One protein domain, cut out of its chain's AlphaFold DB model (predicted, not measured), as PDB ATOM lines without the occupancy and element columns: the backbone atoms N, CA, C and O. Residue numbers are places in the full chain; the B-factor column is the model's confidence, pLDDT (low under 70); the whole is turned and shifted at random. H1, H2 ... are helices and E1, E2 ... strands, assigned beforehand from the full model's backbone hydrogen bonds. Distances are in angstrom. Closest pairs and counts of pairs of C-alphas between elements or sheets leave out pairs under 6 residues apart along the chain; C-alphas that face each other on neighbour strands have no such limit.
ATOM      1  N   LEU A 166     -26.803  39.174  14.812       89.81
ATOM      2  CA  LEU A 166     -25.451  38.841  15.228       89.81
ATOM      3  C   LEU A 166     -24.598  38.536  13.991       89.81
ATOM      4  O   LEU A 166     -24.958  37.667  13.198       89.81
ATOM      5  N   LEU A 167     -23.461  39.218  13.835       89.00
ATOM      6  CA  LEU A 167     -22.480  38.882  12.800       89.00
ATOM      7  C   LEU A 167     -21.528  37.784  13.289       89.00
ATOM      8  O   LEU A 167     -20.905  37.901  14.345       89.00
ATOM      9  N   LEU A 168     -21.376  36.727  12.501       90.19
ATOM     10  CA  LEU A 168     -20.470  35.608  12.729       90.19
ATOM     11  C   LEU A 168     -19.462  35.524  11.580       90.19
ATOM     12  O   LEU A 168     -19.806  35.084  10.491       90.19
ATOM     13  N   SER A 169     -18.217  35.926  11.828       90.69
ATOM     14  CA  SER A 169     -17.091  35.648  10.932       90.69
ATOM     15  C   SER A 169     -16.552  34.257  11.169       90.69
ATOM     16  O   SER A 169     -16.136  33.936  12.287       90.69
ATOM     17  N   VAL A 170     -16.446  33.481  10.106       91.94
ATOM     18  CA  VAL A 170     -15.731  32.212  10.110       91.94
ATOM     19  C   VAL A 170     -14.226  32.503  10.042       91.94
ATOM     20  O   VAL A 170     -13.738  33.305   9.230       91.94
ATOM     21  N   LYS A 171     -13.465  31.913  10.966       90.44
ATOM     22  CA  LYS A 171     -11.996  31.958  10.933       90.44
ATOM     23  C   LYS A 171     -11.483  31.091   9.788       90.44
ATOM     24  O   LYS A 171     -12.231  30.287   9.250       90.44
ATOM     25  N   SER A 172     -10.200  31.225   9.451       92.00
ATOM     26  CA  SER A 172      -9.585  30.347   8.453       92.00
ATOM     27  C   SER A 172      -9.859  28.890   8.799       92.00
ATOM     28  O   SER A 172      -9.443  28.407   9.855       92.00
ATOM     29  N   LEU A 173     -10.550  28.213   7.889       92.94
ATOM     30  CA  LEU A 173     -10.840  26.794   7.999       92.94
ATOM     31  C   LEU A 173      -9.552  25.970   7.814       92.94
ATOM     32  O   LEU A 173      -8.543  26.517   7.343       92.94
ATOM     33  N   PRO A 174      -9.547  24.684   8.210       93.88
ATOM     34  CA  PRO A 174      -8.403  23.802   8.010       93.88
ATOM     35  C   PRO A 174      -7.908  23.805   6.558       93.88
ATOM     36  O   PRO A 174      -8.703  23.742   5.625       93.88
ATOM     37  N   GLN A 175      -6.584  23.837   6.381       93.69
ATOM     38  CA  GLN A 175      -5.923  23.868   5.066       93.69
ATOM     39  C   GLN A 175      -6.406  22.782   4.082       93.69
ATOM     40  O   GLN A 175      -6.555  23.107   2.906       93.69
ATOM     41  N   PRO A 176      -6.722  21.537   4.506       95.81
ATOM     42  CA  PRO A 176      -7.261  20.524   3.595       95.81
ATOM     43  C   PRO A 176      -8.563  20.921   2.884       95.81
ATOM     44  O   PRO A 176      -8.842  20.390   1.816       95.81
ATOM     45  N   LEU A 177      -9.341  21.863   3.433       95.62
ATOM     46  CA  LEU A 177     -10.584  22.342   2.815       95.62
ATOM     47  C   LEU A 177     -10.357  23.457   1.787       95.62
ATOM     48  O   LEU A 177     -11.261  23.761   1.016       95.62
ATOM     49  N   HIS A 178      -9.182  24.095   1.763       95.12
ATOM     50  CA  HIS A 178      -8.947  25.283   0.931       95.12
ATOM     51  C   HIS A 178      -9.085  25.000  -0.570       95.12
ATOM     52  O   HIS A 178      -9.797  25.763  -1.213       95.12
ATOM     53  N   PRO A 179      -8.543  23.900  -1.135       94.88
ATOM     54  CA  PRO A 179      -8.698  23.618  -2.565       94.88
ATOM     55  C   PRO A 179     -10.156  23.467  -3.010       94.88
ATOM     56  O   PRO A 179     -10.502  23.851  -4.124       94.88
ATOM     57  N   LEU A 180     -11.012  22.912  -2.146       95.31
ATOM     58  CA  LEU A 180     -12.449  22.813  -2.396       95.31
ATOM     59  C   LEU A 180     -13.090  24.207  -2.379       95.31
ATOM     60  O   LEU A 180     -13.758  24.596  -3.332       95.31
ATOM     61  N   LEU A 181     -12.832  24.971  -1.316       95.12
ATOM     62  CA  LEU A 181     -13.446  26.277  -1.090       95.12
ATOM     63  C   LEU A 181     -12.983  27.341  -2.090       95.12
ATOM     64  O   LEU A 181     -13.762  28.218  -2.436       95.12
ATOM     65  N   GLU A 182     -11.750  27.273  -2.593       94.38
ATOM     66  CA  GLU A 182     -11.274  28.161  -3.664       94.38
ATOM     67  C   GLU A 182     -12.065  27.966  -4.968       94.38
ATOM     68  O   GLU A 182     -12.175  28.895  -5.768       94.38
ATOM     69  N   VAL A 183     -12.627  26.771  -5.181       93.38
ATOM     70  CA  VAL A 183     -13.445  26.448  -6.355       93.38
ATOM     71  C   VAL A 183     -14.916  26.779  -6.113       93.38
ATOM     72  O   VAL A 183     -15.549  27.372  -6.986       93.38
ATOM     73  N   THR A 184     -15.469  26.398  -4.960       93.00
ATOM     74  CA  THR A 184     -16.903  26.563  -4.664       93.00
ATOM     75  C   THR A 184     -17.253  27.971  -4.190       93.00
ATOM     76  O   THR A 184     -18.312  28.483  -4.540       93.00
ATOM     77  N   ASN A 185     -16.360  28.604  -3.425       93.81
ATOM     78  CA  ASN A 185     -16.564  29.893  -2.763       93.81
ATOM     79  C   ASN A 185     -15.308  30.784  -2.852       93.81
ATOM     80  O   ASN A 185     -14.732  31.169  -1.821       93.81
ATOM     81  N   PRO A 186     -14.848  31.133  -4.071       93.81
ATOM     82  CA  PRO A 186     -13.648  31.947  -4.265       93.81
ATOM     83  C   PRO A 186     -13.716  33.305  -3.546       93.81
ATOM     84  O   PRO A 186     -12.682  33.888  -3.222       93.81
ATOM     85  N   GLU A 187     -14.915  33.813  -3.252       93.06
ATOM     86  CA  GLU A 187     -15.140  35.051  -2.508       93.06
ATOM     87  C   GLU A 187     -14.582  35.033  -1.077       93.06
ATOM     88  O   GLU A 187     -14.270  36.095  -0.535       93.06
ATOM     89  N   TYR A 188     -14.409  33.855  -0.467       94.25
ATOM     90  CA  TYR A 188     -13.817  33.718   0.869       94.25
ATOM     91  C   TYR A 188     -12.294  33.836   0.874       94.25
ATOM     92  O   TYR A 188     -11.686  33.793   1.944       94.25
ATOM     93  N   PHE A 189     -11.670  34.053  -0.283       93.88
ATOM     94  CA  PHE A 189     -10.235  34.242  -0.418       93.88
ATOM     95  C   PHE A 189      -9.924  35.633  -0.971       93.88
ATOM     96  O   PHE A 189     -10.613  36.187  -1.828       93.88
ATOM     97  N   LYS A 190      -8.860  36.244  -0.456       90.62
ATOM     98  CA  LYS A 190      -8.294  37.463  -1.037       90.62
ATOM     99  C   LYS A 190      -7.629  37.121  -2.369       90.62
ATOM    100  O   LYS A 190      -7.240  35.984  -2.611       90.62
ATOM    101  N   THR A 191      -7.344  38.138  -3.177       86.81
ATOM    102  CA  THR A 191      -6.543  37.983  -4.408       86.81
ATOM    103  C   THR A 191      -5.142  37.406  -4.165       86.81
ATOM    104  O   THR A 191      -4.516  36.907  -5.094       86.81
ATOM    105  N   THR A 192      -4.646  37.460  -2.925       88.50
ATOM    106  CA  THR A 192      -3.383  36.851  -2.487       88.50
ATOM    107  C   THR A 192      -3.492  35.360  -2.140       88.50
ATOM    108  O   THR A 192      -2.473  34.765  -1.803       88.50
ATOM    109  N   GLY A 193      -4.690  34.763  -2.187       86.50
ATOM    110  CA  GLY A 193      -4.960  33.379  -1.767       86.50
ATOM    111  C   GLY A 193      -5.154  33.204  -0.254       86.50
ATOM    112  O   GLY A 193      -5.350  32.098   0.229       86.50
ATOM    113  N   GLU A 194      -5.103  34.283   0.530       91.06
ATOM    114  CA  GLU A 194      -5.349  34.211   1.974       91.06
ATOM    115  C   GLU A 194      -6.845  34.185   2.301       91.06
ATOM    116  O   GLU A 194      -7.627  34.899   1.674       91.06
ATOM    117  N   TRP A 195      -7.223  33.479   3.373       92.56
ATOM    118  CA  TRP A 195      -8.587  33.510   3.908       92.56
ATOM    119  C   TRP A 195      -9.057  34.938   4.224       92.56
ATOM    120  O   TRP A 195      -8.367  35.729   4.882       92.56
ATOM    121  N   ASN A 196     -10.274  35.252   3.795       91.50
ATOM    122  CA  ASN A 196     -10.951  36.517   4.006       91.50
ATOM    123  C   ASN A 196     -12.138  36.342   4.965       91.50
ATOM    124  O   ASN A 196     -13.282  36.158   4.551       91.50
ATOM    125  N   SER A 197     -11.879  36.465   6.270       88.88
ATOM    126  CA  SER A 197     -12.931  36.391   7.295       88.88
ATOM    127  C   SER A 197     -14.018  37.463   7.153       88.88
ATOM    128  O   SER A 197     -15.118  37.258   7.656       88.88
ATOM    129  N   GLU A 198     -13.741  38.596   6.501       85.94
ATOM    130  CA  GLU A 198     -14.760  39.628   6.262       85.94
ATOM    131  C   GLU A 198     -15.784  39.142   5.234       85.94
ATOM    132  O   GLU A 198     -16.984  39.289   5.450       85.94
ATOM    133  N   ALA A 199     -15.316  38.493   4.162       88.25
ATOM    134  CA  ALA A 199     -16.184  37.876   3.163       88.25
ATOM    135  C   ALA A 199     -16.918  36.642   3.710       88.25
ATOM    136  O   ALA A 199     -18.089  36.440   3.402       88.25
ATOM    137  N   ALA A 200     -16.277  35.866   4.588       93.00
ATOM    138  CA  ALA A 200     -16.893  34.742   5.297       93.00
ATOM    139  C   ALA A 200     -17.627  35.185   6.584       93.00
ATOM    140  O   ALA A 200     -17.473  34.573   7.646       93.00
ATOM    141  N   THR A 201     -18.388  36.285   6.517       91.56
ATOM    142  CA  THR A 201     -19.202  36.798   7.630       91.56
ATOM    143  C   THR A 201     -20.689  36.617   7.356       91.56
ATOM    144  O   THR A 201     -21.232  37.111   6.374       91.56
ATOM    145  N   PHE A 202     -21.365  35.958   8.290       92.88
ATOM    146  CA  PHE A 202     -22.769  35.585   8.203       92.88
ATOM    147  C   PHE A 202     -23.580  36.342   9.244       92.88
ATOM    148  O   PHE A 202     -23.093  36.629  10.336       92.88
ATOM    149  N   ARG A 203     -24.830  36.663   8.923       90.06
ATOM    150  CA  ARG A 203     -25.720  37.411   9.812       90.06
ATOM    151  C   ARG A 203     -26.840  36.509  10.304       90.06
ATOM    152  O   ARG A 203     -27.637  36.034   9.503       90.06
ATOM    153  N   LEU A 204     -26.933  36.342  11.618       91.88
ATOM    154  CA  LEU A 204     -28.079  35.718  12.272       91.88
ATOM    155  C   LEU A 204     -29.086  36.814  12.612       91.88
ATOM    156  O   LEU A 204     -28.841  37.616  13.513       91.88
ATOM    157  N   LEU A 205     -30.169  36.905  11.845       91.75
ATOM    158  CA  LEU A 205     -31.164  37.966  12.000       91.75
ATOM    159  C   LEU A 205     -31.992  37.765  13.269       91.75
ATOM    160  O   LEU A 205     -32.580  36.707  13.479       91.75
ATOM    161  N   HIS A 206     -32.115  38.820  14.072       92.19
ATOM    162  CA  HIS A 206     -32.971  38.812  15.255       92.19
ATOM    163  C   HIS A 206     -34.459  38.691  14.871       92.19
ATOM    164  O   HIS A 206     -35.222  37.984  15.521       92.19
ATOM    165  N   SER A 207     -34.870  39.291  13.749       90.81
ATOM    166  CA  SER A 207     -36.225  39.142  13.198       90.81
ATOM    167  C   SER A 207     -36.577  37.689  12.856       90.81
ATOM    168  O   SER A 207     -37.707  37.266  13.085       90.81
ATOM    169  N   LYS A 208     -35.608  36.882  12.402       91.50
ATOM    170  CA  LYS A 208     -35.828  35.452  12.127       91.50
ATOM    171  C   LYS A 208     -36.106  34.643  13.390       91.50
ATOM    172  O   LYS A 208     -36.936  33.737  13.348       91.50
ATOM    173  N   LEU A 209     -35.498  35.011  14.520       90.00
ATOM    174  CA  LEU A 209     -35.830  34.403  15.813       90.00
ATOM    175  C   LEU A 209     -37.297  34.656  16.178       90.00
ATOM    176  O   LEU A 209     -37.978  33.754  16.660       90.00
ATOM    177  N   GLN A 210     -37.805  35.858  15.900       88.44
ATOM    178  CA  GLN A 210     -39.199  36.217  16.158       88.44
ATOM    179  C   GLN A 210     -40.166  35.491  15.211       88.44
ATOM    180  O   GLN A 210     -41.180  34.964  15.659       88.44
ATOM    181  N   GLU A 211     -39.840  35.418  13.916       91.31
ATOM    182  CA  GLU A 211     -40.649  34.721  12.903       91.31
ATOM    183  C   GLU A 211     -40.813  33.227  13.211       91.31
ATOM    184  O   GLU A 211     -41.887  32.661  13.015       91.31
ATOM    185  N   THR A 212     -39.754  32.593  13.714       91.25
ATOM    186  CA  THR A 212     -39.716  31.149  13.978       91.25
ATOM    187  C   THR A 212     -40.171  30.769  15.384       91.25
ATOM    188  O   THR A 212     -40.229  29.586  15.683       91.25
ATOM    189  N   ALA A 213     -40.541  31.720  16.249       90.12
ATOM    190  CA  ALA A 213     -40.803  31.460  17.672       90.12
ATOM    191  C   ALA A 213     -41.896  30.410  17.959       90.12
ATOM    192  O   ALA A 213     -41.863  29.779  19.006       90.12
ATOM    193  N   ASN A 214     -42.849  30.219  17.041       91.00
ATOM    194  CA  ASN A 214     -43.926  29.226  17.167       91.00
ATOM    195  C   ASN A 214     -43.777  28.048  16.183       91.00
ATOM    196  O   ASN A 214     -44.745  27.326  15.942       91.00
ATOM    197  N   ALA A 215     -42.611  27.906  15.550       92.44
ATOM    198  CA  ALA A 215     -42.320  26.832  14.604       92.44
ATOM    199  C   ALA A 215     -41.907  25.542  15.338       92.44
ATOM    200  O   ALA A 215     -41.858  25.508  16.569       92.44
ATOM    201  N   THR A 216     -41.606  24.477  14.594       91.12
ATOM    202  CA  THR A 216     -41.048  23.241  15.177       91.12
ATOM    203  C   THR A 216     -39.671  23.493  15.822       91.12
ATOM    204  O   THR A 216     -38.983  24.416  15.380       91.12
ATOM    205  N   PRO A 217     -39.210  22.687  16.805       89.25
ATOM    206  CA  PRO A 217     -37.872  22.848  17.400       89.25
ATOM    207  C   PRO A 217     -36.748  22.902  16.353       89.25
ATOM    208  O   PRO A 217     -35.833  23.722  16.430       89.25
ATOM    209  N   PHE A 218     -36.874  22.093  15.298       92.19
ATOM    210  CA  PHE A 218     -35.961  22.116  14.160       92.19
ATOM    211  C   PHE A 218     -35.950  23.476  13.439       92.19
ATOM    212  O   PHE A 218     -34.888  24.058  13.226       92.19
ATOM    213  N   GLU A 219     -37.117  24.005  13.064       92.44
ATOM    214  CA  GLU A 219     -37.240  25.285  12.348       92.44
ATOM    215  C   GLU A 219     -36.878  26.490  13.226       92.44
ATOM    216  O   GLU A 219     -36.346  27.479  12.719       92.44
ATOM    217  N   GLN A 220     -37.114  26.401  14.537       92.25
ATOM    218  CA  GLN A 220     -36.715  27.413  15.515       92.25
ATOM    219  C   GLN A 220     -35.203  27.657  15.518       92.25
ATOM    220  O   GLN A 220     -34.776  28.804  15.690       92.25
ATOM    221  N   VAL A 221     -34.406  26.605  15.305       92.88
ATOM    222  CA  VAL A 221     -32.945  26.684  15.187       92.88
ATOM    223  C   VAL A 221     -32.535  26.933  13.742       92.88
ATOM    224  O   VAL A 221     -31.989  27.987  13.409       92.88
ATOM    225  N   TRP A 222     -32.804  25.972  12.861       94.56
ATOM    226  CA  TRP A 222     -32.215  25.932  11.525       94.56
ATOM    227  C   TRP A 222     -32.862  26.920  10.554       94.56
ATOM    228  O   TRP A 222     -32.199  27.360   9.622       94.56
ATOM    229  N   GLY A 223     -34.084  27.393  10.823       92.19
ATOM    230  CA  GLY A 223     -34.699  28.495  10.071       92.19
ATOM    231  C   GLY A 223     -34.021  29.857  10.293       92.19
ATOM    232  O   GLY A 223     -34.264  30.801   9.539       92.19
ATOM    233  N   CYS A 224     -33.161  29.970  11.310       91.12
ATOM    234  CA  CYS A 224     -32.406  31.186  11.622       91.12
ATOM    235  C   CYS A 224     -30.936  31.127  11.180       91.12
ATOM    236  O   CYS A 224     -30.262  32.162  11.172       91.12
ATOM    237  N   ILE A 225     -30.428  29.941  10.836       93.62
ATOM    238  CA  ILE A 225     -29.038  29.731  10.428       93.62
ATOM    239  C   ILE A 225     -28.956  29.772   8.898       93.62
ATOM    240  O   ILE A 225     -29.636  28.995   8.235       93.62
ATOM    241  N   PRO A 226     -28.121  30.642   8.302       93.81
ATOM    242  CA  PRO A 226     -27.878  30.596   6.866       93.81
ATOM    243  C   PRO A 226     -27.319  29.229   6.448       93.81
ATOM    244  O   PRO A 226     -26.331  28.775   7.028       93.81
ATOM    245  N   ALA A 227     -27.899  28.606   5.417       94.62
ATOM    246  CA  ALA A 227     -27.455  27.296   4.933       94.62
ATOM    247  C   ALA A 227     -25.965  27.290   4.550       94.62
ATOM    248  O   ALA A 227     -25.255  26.352   4.887       94.62
ATOM    249  N   SER A 228     -25.459  28.383   3.969       94.44
ATOM    250  CA  SER A 228     -24.036  28.561   3.643       94.44
ATOM    251  C   SER A 228     -23.118  28.622   4.871       94.44
ATOM    252  O   SER A 228     -21.968  28.201   4.805       94.44
ATOM    253  N   LEU A 229     -23.608  29.090   6.027       95.62
ATOM    254  CA  LEU A 229     -22.856  28.971   7.278       95.62
ATOM    255  C   LEU A 229     -22.795  27.504   7.708       95.62
ATOM    256  O   LEU A 229     -21.719  27.005   8.033       95.62
ATOM    257  N   ALA A 230     -23.941  26.817   7.712       96.38
ATOM    258  CA  ALA A 230     -24.028  25.411   8.105       96.38
ATOM    259  C   ALA A 230     -23.211  24.494   7.175       96.38
ATOM    260  O   ALA A 230     -22.594  23.548   7.656       96.38
ATOM    261  N   GLU A 231     -23.133  24.819   5.885       96.62
ATOM    262  CA  GLU A 231     -22.295  24.156   4.882       96.62
ATOM    263  C   GLU A 231     -20.810  24.182   5.271       96.62
ATOM    264  O   GLU A 231     -20.173  23.131   5.349       96.62
ATOM    265  N   LEU A 232     -20.268  25.355   5.619       96.69
ATOM    266  CA  LEU A 232     -18.872  25.476   6.051       96.69
ATOM    267  C   LEU A 232     -18.578  24.621   7.289       96.69
ATOM    268  O   LEU A 232     -17.529  23.979   7.368       96.69
ATOM    269  N   PHE A 233     -19.500  24.584   8.256       96.50
ATOM    270  CA  PHE A 233     -19.360  23.705   9.417       96.50
ATOM    271  C   PHE A 233     -19.520  22.226   9.053       96.50
ATOM    272  O   PHE A 233     -18.857  21.395   9.665       96.50
ATOM    273  N   CYS A 234     -20.347  21.886   8.065       97.12
ATOM    274  CA  CYS A 234     -20.485  20.519   7.574       97.12
ATOM    275  C   CYS A 234     -19.160  20.001   7.010       97.12
ATOM    276  O   CYS A 234     -18.712  18.940   7.439       97.12
ATOM    277  N   TYR A 235     -18.467  20.784   6.175       97.06
ATOM    278  CA  TYR A 235     -17.136  20.421   5.675       97.06
ATOM    279  C   TYR A 235     -16.116  20.227   6.800       97.06
ATOM    280  O   TYR A 235     -15.303  19.303   6.754       97.06
ATOM    281  N   VAL A 236     -16.167  21.065   7.841       96.12
ATOM    282  CA  VAL A 236     -15.311  20.889   9.023       96.12
ATOM    283  C   VAL A 236     -15.638  19.586   9.744       96.12
ATOM    284  O   VAL A 236     -14.721  18.839  10.065       96.12
ATOM    285  N   VAL A 237     -16.918  19.283   9.970       95.88
ATOM    286  CA  VAL A 237     -17.332  18.046  10.648       95.88
ATOM    287  C   VAL A 237     -16.960  16.810   9.824       95.88
ATOM    288  O   VAL A 237     -16.471  15.842  10.399       95.88
ATOM    289  N   GLN A 238     -17.127  16.836   8.500       95.19
ATOM    290  CA  GLN A 238     -16.708  15.741   7.619       95.19
ATOM    291  C   GLN A 238     -15.196  15.507   7.705       95.19
ATOM    292  O   GLN A 238     -14.765  14.376   7.930       95.19
ATOM    293  N   LEU A 239     -14.396  16.577   7.637       95.12
ATOM    294  CA  LEU A 239     -12.945  16.487   7.784       95.12
ATOM    295  C   LEU A 239     -12.532  15.973   9.171       95.12
ATOM    296  O   LEU A 239     -11.655  15.119   9.259       95.12
ATOM    297  N   GLU A 240     -13.153  16.472  10.244       92.81
ATOM    298  CA  GLU A 240     -12.909  16.001  11.616       92.81
ATOM    299  C   GLU A 240     -13.197  14.502  11.732       92.81
ATOM    300  O   GLU A 240     -12.406  13.764  12.314       92.81
ATOM    301  N   ARG A 241     -14.283  14.030  11.112       91.88
ATOM    302  CA  ARG A 241     -14.645  12.610  11.078       91.88
ATOM    303  C   ARG A 241     -13.763  11.777  10.151       91.88
ATOM    304  O   ARG A 241     -13.801  10.553  10.246       91.88
ATOM    305  N   GLY A 242     -12.930  12.396   9.314       90.19
ATOM    306  CA  GLY A 242     -12.116  11.717   8.305       90.19
ATOM    307  C   GLY A 242     -12.948  11.129   7.164       90.19
ATOM    308  O   GLY A 242     -12.542  10.132   6.575       90.19
ATOM    309  N   VAL A 243     -14.113  11.721   6.898       90.12
ATOM    310  CA  VAL A 243     -14.981  11.407   5.761       90.12
ATOM    311  C   VAL A 243     -14.534  12.250   4.570       90.12
ATOM    312  O   VAL A 243     -14.143  13.408   4.739       90.12
ATOM    313  N   ASP A 244     -14.609  11.683   3.366       90.31
ATOM    314  CA  ASP A 244     -14.302  12.415   2.140       90.31
ATOM    315  C   ASP A 244     -15.207  13.645   1.999       90.31
ATOM    316  O   ASP A 244     -16.436  13.558   2.022       90.31
ATOM    317  N   VAL A 245     -14.576  14.808   1.840       94.06
ATOM    318  CA  VAL A 245     -15.276  16.082   1.684       94.06
ATOM    319  C   VAL A 245     -15.516  16.341   0.200       94.06
ATOM    320  O   VAL A 245     -14.569  16.400  -0.589       94.06
ATOM    321  N   ALA A 246     -16.778  16.523  -0.178       92.38
ATOM    322  CA  ALA A 246     -17.199  16.803  -1.548       92.38
ATOM    323  C   ALA A 246     -18.039  18.090  -1.613       92.38
ATOM    324  O   ALA A 246     -18.711  18.404  -0.631       92.38
ATOM    325  N   PRO A 247     -18.037  18.821  -2.748       94.00
ATOM    326  CA  PRO A 247     -18.887  19.996  -2.922       94.00
ATOM    327  C   PRO A 247     -20.368  19.669  -2.708       94.00
ATOM    328  O   PRO A 247     -20.876  18.691  -3.260       94.00
ATOM    329  N   ILE A 248     -21.066  20.520  -1.960       94.31
ATOM    330  CA  ILE A 248     -22.515  20.451  -1.771       94.31
ATOM    331  C   ILE A 248     -23.178  21.399  -2.779       94.31
ATOM    332  O   ILE A 248     -22.915  22.596  -2.776       94.31
ATOM    333  N   GLU A 249     -24.032  20.871  -3.663       89.94
ATOM    334  CA  GLU A 249     -24.716  21.690  -4.682       89.94
ATOM    335  C   GLU A 249     -25.840  22.555  -4.088       89.94
ATOM    336  O   GLU A 249     -25.955  23.735  -4.418       89.94
ATOM    337  N   ASP A 250     -26.661  21.971  -3.207       94.44
ATOM    338  CA  ASP A 250     -27.736  22.655  -2.483       94.44
ATOM    339  C   ASP A 250     -27.601  22.367  -0.984       94.44
ATOM    340  O   ASP A 250     -27.974  21.299  -0.490       94.44
ATOM    341  N   ALA A 251     -27.027  23.329  -0.260       94.56
ATOM    342  CA  ALA A 251     -26.794  23.206   1.172       94.56
ATOM    343  C   ALA A 251     -28.092  23.097   1.981       94.56
ATOM    344  O   ALA A 251     -28.113  22.403   2.998       94.56
ATOM    345  N   GLU A 252     -29.174  23.754   1.553       93.94
ATOM    346  CA  GLU A 252     -30.443  23.737   2.283       93.94
ATOM    347  C   GLU A 252     -31.105  22.361   2.167       93.94
ATOM    348  O   GLU A 252     -31.504  21.774   3.177       93.94
ATOM    349  N   ASP A 253     -31.171  21.813   0.953       94.56
ATOM    350  CA  ASP A 253     -31.743  20.488   0.730       94.56
ATOM    351  C   ASP A 253     -30.883  19.393   1.374       94.56
ATOM    352  O   ASP A 253     -31.393  18.589   2.159       94.56
ATOM    353  N   TYR A 254     -29.563  19.413   1.153       96.31
ATOM    354  CA  TYR A 254     -28.656  18.399   1.693       96.31
ATOM    355  C   TYR A 254     -28.665  18.348   3.225       96.31
ATOM    356  O   TYR A 254     -28.778  17.264   3.804       96.31
ATOM    357  N   LEU A 255     -28.571  19.502   3.896       95.75
ATOM    358  CA  LEU A 255     -28.466  19.555   5.357       95.75
ATOM    359  C   LEU A 255     -29.817  19.416   6.051       95.75
ATOM    360  O   LEU A 255     -29.892  18.760   7.089       95.75
ATOM    361  N   TYR A 256     -30.883  20.021   5.521       93.00
ATOM    362  CA  TYR A 256     -32.164  20.102   6.233       93.00
ATOM    363  C   TYR A 256     -33.205  19.099   5.747       93.00
ATOM    364  O   TYR A 256     -34.216  18.890   6.425       93.00
ATOM    365  N   ARG A 257     -32.976  18.427   4.615       89.38
ATOM    366  CA  ARG A 257     -33.908  17.434   4.053       89.38
ATOM    367  C   ARG A 257     -33.242  16.107   3.693       89.38
ATOM    368  O   ARG A 257     -33.922  15.090   3.800       89.38
ATOM    369  N   GLY A 258     -31.951  16.110   3.370       91.44
ATOM    370  CA  GLY A 258     -31.178  14.938   2.963       91.44
ATOM    371  C   GLY A 258     -30.276  14.336   4.045       91.44
ATOM    372  O   GLY A 258     -30.502  14.483   5.251       91.44
ATOM    373  N   ASP A 259     -29.235  13.643   3.581       90.00
ATOM    374  CA  ASP A 259     -28.316  12.851   4.412       90.00
ATOM    375  C   ASP A 259     -27.408  13.700   5.311       90.00
ATOM    376  O   ASP A 259     -26.875  13.193   6.304       90.00
ATOM    377  N   GLY A 260     -27.265  14.995   5.011       93.00
ATOM    378  CA  GLY A 260     -26.463  15.941   5.784       93.00
ATOM    379  C   GLY A 260     -26.995  16.195   7.199       93.00
ATOM    380  O   GLY A 260     -26.253  16.684   8.056       93.00
ATOM    381  N   LYS A 261     -28.240  15.788   7.496       93.31
ATOM    382  CA  LYS A 261     -28.849  15.871   8.836       93.31
ATOM    383  C   LYS A 261     -27.989  15.246   9.932       93.31
ATOM    384  O   LYS A 261     -27.966  15.760  11.049       93.31
ATOM    385  N   ARG A 262     -27.231  14.191   9.613       93.38
ATOM    386  CA  ARG A 262     -26.337  13.494  10.561       93.38
ATOM    387  C   ARG A 262     -25.212  14.373  11.127       93.38
ATOM    388  O   ARG A 262     -24.616  14.045  12.155       93.38
ATOM    389  N   TYR A 263     -24.897  15.484  10.462       95.88
ATOM    390  CA  TYR A 263     -23.863  16.419  10.903       95.88
ATOM    391  C   TYR A 263     -24.426  17.550  11.771       95.88
ATOM    392  O   TYR A 263     -23.681  18.141  12.555       95.88
ATOM    393  N   LEU A 264     -25.736  17.819  11.695       96.38
ATOM    394  CA  LEU A 264     -26.388  18.940  12.378       96.38
ATOM    395  C   LEU A 264     -26.172  18.973  13.898       96.38
ATOM    396  O   LEU A 264     -25.879  20.059  14.398       96.38
ATOM    397  N   PRO A 265     -26.215  17.852  14.650       95.56
ATOM    398  CA  PRO A 265     -25.963  17.899  16.091       95.56
ATOM    399  C   PRO A 265     -24.561  18.424  16.419       95.56
ATOM    400  O   PRO A 265     -24.385  19.265  17.301       95.56
ATOM    401  N   ARG A 266     -23.544  18.002  15.652       95.06
ATOM    402  CA  ARG A 266     -22.165  18.475  15.841       95.06
ATOM    403  C   ARG A 266     -21.987  19.921  15.377       95.06
ATOM    404  O   ARG A 266     -21.271  20.681  16.024       95.06
ATOM    405  N   ILE A 267     -22.666  20.319  14.301       96.38
ATOM    406  CA  ILE A 267     -22.693  21.711  13.828       96.38
ATOM    407  C   ILE A 267     -23.320  22.629  14.891       96.38
ATOM    408  O   ILE A 267     -22.754  23.681  15.189       96.38
ATOM    409  N   ALA A 268     -24.432  22.223  15.513       95.81
ATOM    410  CA  ALA A 268     -25.079  22.976  16.588       95.81
ATOM    411  C   ALA A 268     -24.116  23.211  17.764       95.81
ATOM    412  O   ALA A 268     -23.941  24.351  18.196       95.81
ATOM    413  N   LEU A 269     -23.397  22.171  18.204       93.56
ATOM    414  CA  LEU A 269     -22.366  22.292  19.243       93.56
ATOM    415  C   LEU A 269     -21.264  23.289  18.852       93.56
ATOM    416  O   LEU A 269     -20.905  24.158  19.647       93.56
ATOM    417  N   HIS A 270     -20.752  23.218  17.619       92.88
ATOM    418  CA  HIS A 270     -19.726  24.145  17.126       92.88
ATOM    419  C   HIS A 270     -20.202  25.607  17.116       92.88
ATOM    420  O   HIS A 270     -19.434  26.516  17.472       92.88
ATOM    421  N   ILE A 271     -21.464  25.851  16.751       93.00
ATOM    422  CA  ILE A 271     -22.063  27.189  16.799       93.00
ATOM    423  C   ILE A 271     -22.200  27.648  18.254       93.00
ATOM    424  O   ILE A 271     -21.676  28.714  18.584       93.00
ATOM    425  N   MET A 272     -22.791  26.842  19.142       91.94
ATOM    426  CA  MET A 272     -22.917  27.163  20.573       91.94
ATOM    427  C   MET A 272     -21.563  27.502  21.205       91.94
ATOM    428  O   MET A 272     -21.416  28.550  21.837       91.94
ATOM    429  N   MET A 273     -20.537  26.677  20.970       90.50
ATOM    430  CA  MET A 273     -19.173  26.906  21.460       90.50
ATOM    431  C   MET A 273     -18.564  28.208  20.927       90.50
ATOM    432  O   MET A 273     -17.762  28.849  21.608       90.50
ATOM    433  N   SER A 274     -18.949  28.629  19.721       90.19
ATOM    434  CA  SER A 274     -18.517  29.901  19.132       90.19
ATOM    435  C   SER A 274     -19.248  31.123  19.711       90.19
ATOM    436  O   SER A 274     -18.814  32.263  19.492       90.19
ATOM    437  N   LEU A 275     -20.343  30.909  20.447       91.44
ATOM    438  CA  LEU A 275     -21.114  31.942  21.139       91.44
ATOM    439  C   LEU A 275     -20.686  32.125  22.606       91.44
ATOM    440  O   LEU A 275     -20.676  33.264  23.078       91.44
ATOM    441  N   ILE A 276     -20.222  31.066  23.286       90.50
ATOM    442  CA  ILE A 276     -19.830  31.088  24.715       90.50
ATOM    443  C   ILE A 276     -18.864  32.238  25.077       90.50
ATOM    444  O   ILE A 276     -19.162  33.009  25.988       90.50
ATOM    445  N   PRO A 277     -17.730  32.458  24.377       89.38
ATOM    446  CA  PRO A 277     -16.803  33.523  24.768       89.38
ATOM    447  C   PRO A 277     -17.420  34.928  24.696       89.38
ATOM    448  O   PRO A 277     -16.940  35.860  25.342       89.38
ATOM    449  N   LYS A 278     -18.458  35.101  23.872       85.31
ATOM    450  CA  LYS A 278     -19.111  36.391  23.642       85.31
ATOM    451  C   LYS A 278     -20.129  36.674  24.728       85.31
ATOM    452  O   LYS A 278     -20.104  37.781  25.261       85.31
ATOM    453  N   ILE A 279     -20.969  35.695  25.066       90.56
ATOM    454  CA  ILE A 279     -21.944  35.866  26.143       90.56
ATOM    455  C   ILE A 279     -21.232  36.111  27.472       90.56
ATOM    456  O   ILE A 279     -21.515  37.122  28.106       90.56
ATOM    457  N   ASN A 280     -20.172  35.351  27.778       90.88
ATOM    458  CA  ASN A 280     -19.360  35.568  28.980       90.88
ATOM    459  C   ASN A 280     -18.813  37.002  29.036       90.88
ATOM    460  O   ASN A 280     -18.936  37.689  30.044       90.88
ATOM    461  N   LYS A 281     -18.273  37.511  27.921       89.38
ATOM    462  CA  LYS A 281     -17.772  38.892  27.853       89.38
ATOM    463  C   LYS A 281     -18.886  39.930  28.033       89.38
ATOM    464  O   LYS A 281     -18.653  40.993  28.618       89.38
ATOM    465  N   LEU A 282     -20.083  39.674  27.499       88.69
ATOM    466  CA  LEU A 282     -21.244  40.534  27.723       88.69
ATOM    467  C   LEU A 282     -21.632  40.509  29.210       88.69
ATOM    468  O   LEU A 282     -21.719  41.568  29.823       88.69
ATOM    469  N   GLU A 283     -21.767  39.347  29.826       90.38
ATOM    470  CA  GLU A 283     -22.128  39.206  31.240       90.38
ATOM    471  C   GLU A 283     -21.100  39.838  32.186       90.38
ATOM    472  O   GLU A 283     -21.462  40.658  33.031       90.38
ATOM    473  N   GLU A 284     -19.808  39.573  31.981       90.19
ATOM    474  CA  GLU A 284     -18.710  40.185  32.740       90.19
ATOM    475  C   GLU A 284     -18.759  41.717  32.681       90.19
ATOM    476  O   GLU A 284     -18.535  42.417  33.672       90.19
ATOM    477  N   THR A 285     -19.075  42.263  31.505       86.31
ATOM    478  CA  THR A 285     -19.170  43.713  31.330       86.31
ATOM    479  C   THR A 285     -20.443  44.269  31.979       86.31
ATOM    480  O   THR A 285     -20.400  45.381  32.504       86.31
ATOM    481  N   ASN A 286     -21.555  43.519  32.008       83.81
ATOM    482  CA  ASN A 286     -22.812  43.956  32.636       83.81
ATOM    483  C   ASN A 286     -22.635  44.274  34.125       83.81
ATOM    484  O   ASN A 286     -23.222  45.241  34.601       83.81
ATOM    485  N   ALA A 287     -21.772  43.540  34.833       82.38
ATOM    486  CA  ALA A 287     -21.475  43.788  36.246       82.38
ATOM    487  C   ALA A 287     -20.897  45.191  36.525       82.38
ATOM    488  O   ALA A 287     -20.999  45.693  37.641       82.38
ATOM    489  N   ASN A 288     -20.295  45.830  35.515       86.81
ATOM    490  CA  ASN A 288     -19.609  47.118  35.639       86.81
ATOM    491  C   ASN A 288     -20.370  48.284  34.983       86.81
ATOM    492  O   ASN A 288     -19.889  49.420  35.005       86.81
ATOM    493  N   LEU A 289     -21.525  48.025  34.363       87.69
ATOM    494  CA  LEU A 289     -22.320  49.042  33.677       87.69
ATOM    495  C   LEU A 289     -23.394  49.631  34.606       87.69
ATOM    496  O   LEU A 289     -23.901  48.938  35.488       87.69
ATOM    497  N   PRO A 290     -23.775  50.910  34.421       87.69
ATOM    498  CA  PRO A 290     -24.932  51.463  35.117       87.69
ATOM    499  C   PRO A 290     -26.207  50.713  34.701       87.69
ATOM    500  O   PRO A 290     -26.349  50.337  33.537       87.69
ATOM    501  N   SER A 291     -27.145  50.535  35.637       82.69
ATOM    502  CA  SER A 291     -28.410  49.827  35.383       82.69
ATOM    503  C   SER A 291     -29.272  50.513  34.320       82.69
ATOM    504  O   SER A 291     -29.953  49.847  33.551       82.69
ATOM    505  N   GLU A 292     -29.209  51.844  34.262       89.81
ATOM    506  CA  GLU A 292     -29.951  52.674  33.316       89.81
ATOM    507  C   GLU A 292     -29.009  53.637  32.581       89.81
ATOM    508  O   GLU A 292     -28.034  54.131  33.164       89.81
ATOM    509  N   PRO A 293     -29.281  53.949  31.302       92.88
ATOM    510  CA  PRO A 293     -28.493  54.910  30.552       92.88
ATOM    511  C   PRO A 293     -28.684  56.329  31.109       92.88
ATOM    512  O   PRO A 293     -29.792  56.841  31.221       92.88
ATOM    513  N   SER A 294     -27.577  57.016  31.388       94.19
ATOM    514  CA  SER A 294     -27.554  58.412  31.863       94.19
ATOM    515  C   SER A 294     -27.647  59.452  30.741       94.19
ATOM    516  O   SER A 294     -27.803  60.643  31.003       94.19
ATOM    517  N   ASN A 295     -27.488  59.032  29.483       92.94
ATOM    518  CA  ASN A 295     -27.526  59.921  28.325       92.94
ATOM    519  C   ASN A 295     -27.965  59.183  27.041       92.94
ATOM    520  O   ASN A 295     -27.890  57.953  26.983       92.94
ATOM    521  N   PRO A 296     -28.358  59.911  25.975       90.19
ATOM    522  CA  PRO A 296     -28.856  59.303  24.734       90.19
ATOM    523  C   PRO A 296     -27.869  58.366  24.021       90.19
ATOM    524  O   PRO A 296     -28.289  57.424  23.347       90.19
ATOM    525  N   ARG A 297     -26.553  58.581  24.180       89.56
ATOM    526  CA  ARG A 297     -25.529  57.698  23.593       89.56
ATOM    527  C   ARG A 297     -25.510  56.354  24.309       89.56
ATOM    528  O   ARG A 297     -25.492  55.317  23.658       89.56
ATOM    529  N   GLN A 298     -25.572  56.372  25.641       91.44
ATOM    530  CA  GLN A 298     -25.703  55.150  26.434       91.44
ATOM    531  C   GLN A 298     -27.008  54.415  26.117       91.44
ATOM    532  O   GLN A 298     -26.981  53.199  25.984       91.44
ATOM    533  N   ALA A 299     -28.116  55.138  25.918       92.25
ATOM    534  CA  ALA A 299     -29.387  54.528  25.525       92.25
ATOM    535  C   ALA A 299     -29.289  53.818  24.162       92.25
ATOM    536  O   ALA A 299     -29.723  52.678  24.034       92.25
ATOM    537  N   SER A 300     -28.643  54.443  23.172       91.56
ATOM    538  CA  SER A 300     -28.417  53.830  21.853       91.56
ATOM    539  C   SER A 300     -27.553  52.567  21.936       91.56
ATOM    540  O   SER A 300     -27.906  51.532  21.382       91.56
ATOM    541  N   VAL A 301     -26.439  52.620  22.671       90.31
ATOM    542  CA  VAL A 301     -25.549  51.457  22.834       90.31
ATOM    543  C   VAL A 301     -26.232  50.331  23.612       90.31
ATOM    544  O   VAL A 301     -26.005  49.163  23.299       90.31
ATOM    545  N   LYS A 302     -27.090  50.660  24.588       91.75
ATOM    546  CA  LYS A 302     -27.891  49.672  25.319       91.75
ATOM    547  C   LYS A 302     -28.830  48.904  24.386       91.75
ATOM    548  O   LYS A 302     -28.847  47.686  24.476       91.75
ATOM    549  N   ILE A 303     -29.513  49.574  23.449       92.44
ATOM    550  CA  ILE A 303     -30.380  48.906  22.457       92.44
ATOM    551  C   ILE A 303     -29.603  47.833  21.685       92.44
ATOM    552  O   ILE A 303     -30.008  46.677  21.667       92.44
ATOM    553  N   TYR A 304     -28.461  48.195  21.092       91.56
ATOM    554  CA  TYR A 304     -27.627  47.231  20.369       91.56
ATOM    555  C   TYR A 304     -27.184  46.075  21.269       91.56
ATOM    556  O   TYR A 304     -27.290  44.913  20.888       91.56
ATOM    557  N   ARG A 305     -26.707  46.391  22.475       91.00
ATOM    558  CA  ARG A 305     -26.199  45.403  23.426       91.00
ATOM    559  C   ARG A 305     -27.266  44.403  23.863       91.00
ATOM    560  O   ARG A 305     -26.977  43.211  23.877       91.00
ATOM    561  N   ASP A 306     -28.453  44.886  24.218       91.31
ATOM    562  CA  ASP A 306     -29.568  44.046  24.656       91.31
ATOM    563  C   ASP A 306     -29.978  43.090  23.529       91.31
ATOM    564  O   ASP A 306     -30.153  41.903  23.774       91.31
ATOM    565  N   ILE A 307     -30.007  43.565  22.278       92.12
ATOM    566  CA  ILE A 307     -30.302  42.724  21.109       92.12
ATOM    567  C   ILE A 307     -29.226  41.657  20.885       92.12
ATOM    568  O   ILE A 307     -29.559  40.514  20.573       92.12
ATOM    569  N   GLN A 308     -27.938  41.993  21.038       91.69
ATOM    570  CA  GLN A 308     -26.868  40.991  20.942       91.69
ATOM    571  C   GLN A 308     -27.005  39.926  22.036       91.69
ATOM    572  O   GLN A 308     -26.857  38.743  21.749       91.69
ATOM    573  N   TYR A 309     -27.285  40.345  23.273       91.94
ATOM    574  CA  TYR A 309     -27.461  39.449  24.415       91.94
ATOM    575  C   TYR A 309     -28.644  38.497  24.203       91.94
ATOM    576  O   TYR A 309     -28.477  37.285  24.290       91.94
ATOM    577  N   ASP A 310     -29.802  39.047  23.846       92.31
ATOM    578  CA  ASP A 310     -31.026  38.297  23.570       92.31
ATOM    579  C   ASP A 310     -30.841  37.308  22.409       92.31
ATOM    580  O   ASP A 310     -31.053  36.112  22.569       92.31
ATOM    581  N   THR A 311     -30.290  37.770  21.279       92.56
ATOM    582  CA  THR A 311     -30.028  36.913  20.108       92.56
ATOM    583  C   THR A 311     -29.102  35.742  20.445       92.56
ATOM    584  O   THR A 311     -29.320  34.632  19.962       92.56
ATOM    585  N   ILE A 312     -28.055  35.969  21.248       93.50
ATOM    586  CA  ILE A 312     -27.111  34.911  21.630       93.50
ATOM    587  C   ILE A 312     -27.774  33.898  22.568       93.50
ATOM    588  O   ILE A 312     -27.667  32.702  22.303       93.50
ATOM    589  N   ASN A 313     -28.457  34.359  23.619       93.12
ATOM    590  CA  ASN A 313     -29.087  33.468  24.596       93.12
ATOM    591  C   ASN A 313     -30.213  32.653  23.977       93.12
ATOM    592  O   ASN A 313     -30.182  31.432  24.073       93.12
ATOM    593  N   THR A 314     -31.121  33.287  23.234       93.88
ATOM    594  CA  THR A 314     -32.194  32.569  22.537       93.88
ATOM    595  C   THR A 314     -31.636  31.530  21.564       93.88
ATOM    596  O   THR A 314     -32.195  30.446  21.435       93.88
ATOM    597  N   MET A 315     -30.520  31.814  20.880       93.44
ATOM    598  CA  MET A 315     -29.890  30.829  19.998       93.44
ATOM    599  C   MET A 315     -29.285  29.655  20.778       93.44
ATOM    600  O   MET A 315     -29.422  28.512  20.351       93.44
ATOM    601  N   GLN A 316     -28.620  29.916  21.907       92.25
ATOM    602  CA  GLN A 316     -28.067  28.858  22.757       92.25
ATOM    603  C   GLN A 316     -29.166  27.987  23.371       92.25
ATOM    604  O   GLN A 316     -29.048  26.767  23.325       92.25
ATOM    605  N   GLU A 317     -30.236  28.600  23.878       92.44
ATOM    606  CA  GLU A 317     -31.409  27.911  24.426       92.44
ATOM    607  C   GLU A 317     -32.048  27.007  23.371       92.44
ATOM    608  O   GLU A 317     -32.129  25.799  23.572       92.44
ATOM    609  N   ARG A 318     -32.380  27.547  22.192       93.94
ATOM    610  CA  ARG A 318     -32.993  26.762  21.109       93.94
ATOM    611  C   ARG A 318     -32.094  25.638  20.604       93.94
ATOM    612  O   ARG A 318     -32.583  24.558  20.294       93.94
ATOM    613  N   MET A 319     -30.780  25.862  20.498       93.94
ATOM    614  CA  MET A 319     -29.846  24.798  20.111       93.94
ATOM    615  C   MET A 319     -29.766  23.702  21.173       93.94
ATOM    616  O   MET A 319     -29.714  22.527  20.815       93.94
ATOM    617  N   ALA A 320     -29.780  24.062  22.457       91.94
ATOM    618  CA  ALA A 320     -29.825  23.094  23.544       91.94
ATOM    619  C   ALA A 320     -31.142  22.302  23.533       91.94
ATOM    620  O   ALA A 320     -31.106  21.081  23.636       91.94
ATOM    621  N   GLU A 321     -32.282  22.967  23.334       91.94
ATOM    622  CA  GLU A 321     -33.595  22.327  23.183       91.94
ATOM    623  C   GLU A 321     -33.639  21.391  21.974       91.94
ATOM    624  O   GLU A 321     -34.081  20.258  22.111       91.94
ATOM    625  N   TYR A 322     -33.105  21.801  20.821       94.44
ATOM    626  CA  TYR A 322     -32.980  20.937  19.645       94.44
ATOM    627  C   TYR A 322     -32.144  19.683  19.931       94.44
ATOM    628  O   TYR A 322     -32.522  18.589  19.526       94.44
ATOM    629  N   LEU A 323     -31.019  19.810  20.639       93.69
ATOM    630  CA  LEU A 323     -30.217  18.648  21.028       93.69
ATOM    631  C   LEU A 323     -30.959  17.759  22.037       93.69
ATOM    632  O   LEU A 323     -30.861  16.537  21.952       93.69
ATOM    633  N   LYS A 324     -31.732  18.345  22.958       91.06
ATOM    634  CA  LYS A 324     -32.577  17.584  23.886       91.06
ATOM    635  C   LYS A 324     -33.704  16.841  23.163       91.06
ATOM    636  O   LYS A 324     -33.925  15.683  23.484       91.06
ATOM    637  N   ASP A 325     -34.338  17.462  22.169       92.00
ATOM    638  CA  ASP A 325     -35.404  16.887  21.327       92.00
ATOM    639  C   ASP A 325     -34.920  15.691  20.488       92.00
ATOM    640  O   ASP A 325     -35.698  14.814  20.127       92.00
ATOM    641  N   LEU A 326     -33.612  15.601  20.221       93.44
ATOM    642  CA  LEU A 326     -33.008  14.429  19.580       93.44
ATOM    643  C   LEU A 326     -32.844  13.226  20.520       93.44
ATOM    644  O   LEU A 326     -32.392  12.176  20.060       93.44
ATOM    645  N   GLN A 327     -33.134  13.352  21.815       92.25
ATOM    646  CA  GLN A 327     -33.126  12.207  22.722       92.25
ATOM    647  C   GLN A 327     -34.375  11.344  22.503       92.25
ATOM    648  O   GLN A 327     -35.464  11.873  22.277       92.25
TER     649      GLN A 327
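AT A GLANCE: This is residues 166 to 327 of the 498 residues of the protein "SET domain-containing protein" of Aureobasidium pullulans (UniProt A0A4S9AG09). A small two-stranded sheet, E1 and E2, lies in the middle, beside H7 of a long helical hairpin, H6 and H7. H2 and H3 pack on H7, H4 and H5 on the early part of H6, and H1 lies farthest out. The 162 printed residues run E1 H1 E2 H2 H3 H4 H5 H6 H7, mostly helix, with an antiparallel sheet. The whole is compact, radius of gyration of the C-alphas 17.7 A, and flat, spanning 55 by 44 by 24 A.

IN THESE COORDINATES: E1, residues 166 to 170, begins at C-alpha (-25.451, 38.841, 15.228); E2 is 201 to 205. H1 is 175 to 184, H2 206 to 211, H3 217 to 222, H4 227 to 241 and H5 251 to 256. H6, 259 to 286, spans 42.4 A, with a kink of 34 degrees near residue 266. H7, 296 to 325, spans 43.1 A and ends at C-alpha (-35.404, 16.887, 21.327).

HOW THE PARTS SIT: In E1 and E2, N 168 and O 202 are 2.8 A apart, within hydrogen-bond range. The closest C-alphas of E1 and H7, Leu 166 and Gln 308, are 6.3 A apart. H7 touches H6 at a steep tilt of 36 degrees, only just steep, opposite ways, closest C-alphas Met 272 and Gln 316, 5.8 A. H4 touches H6, about perpendicular at 74 degrees, closest C-alphas Phe 233 and Ile 267, 5.9 A. Every O i to N i+4 pair is within range in H2, H3, H4, H5 and H7, against 3 of 6 in H1 and 18 of 24 in H6.

THE WHOLE: The C-alphas of Asp 244 and Ser 294, the two farthest apart, are 56.3 A apart. The printed part has no cut; the link H1 to E2 is long; no printed residue is under 70 in pLDDT.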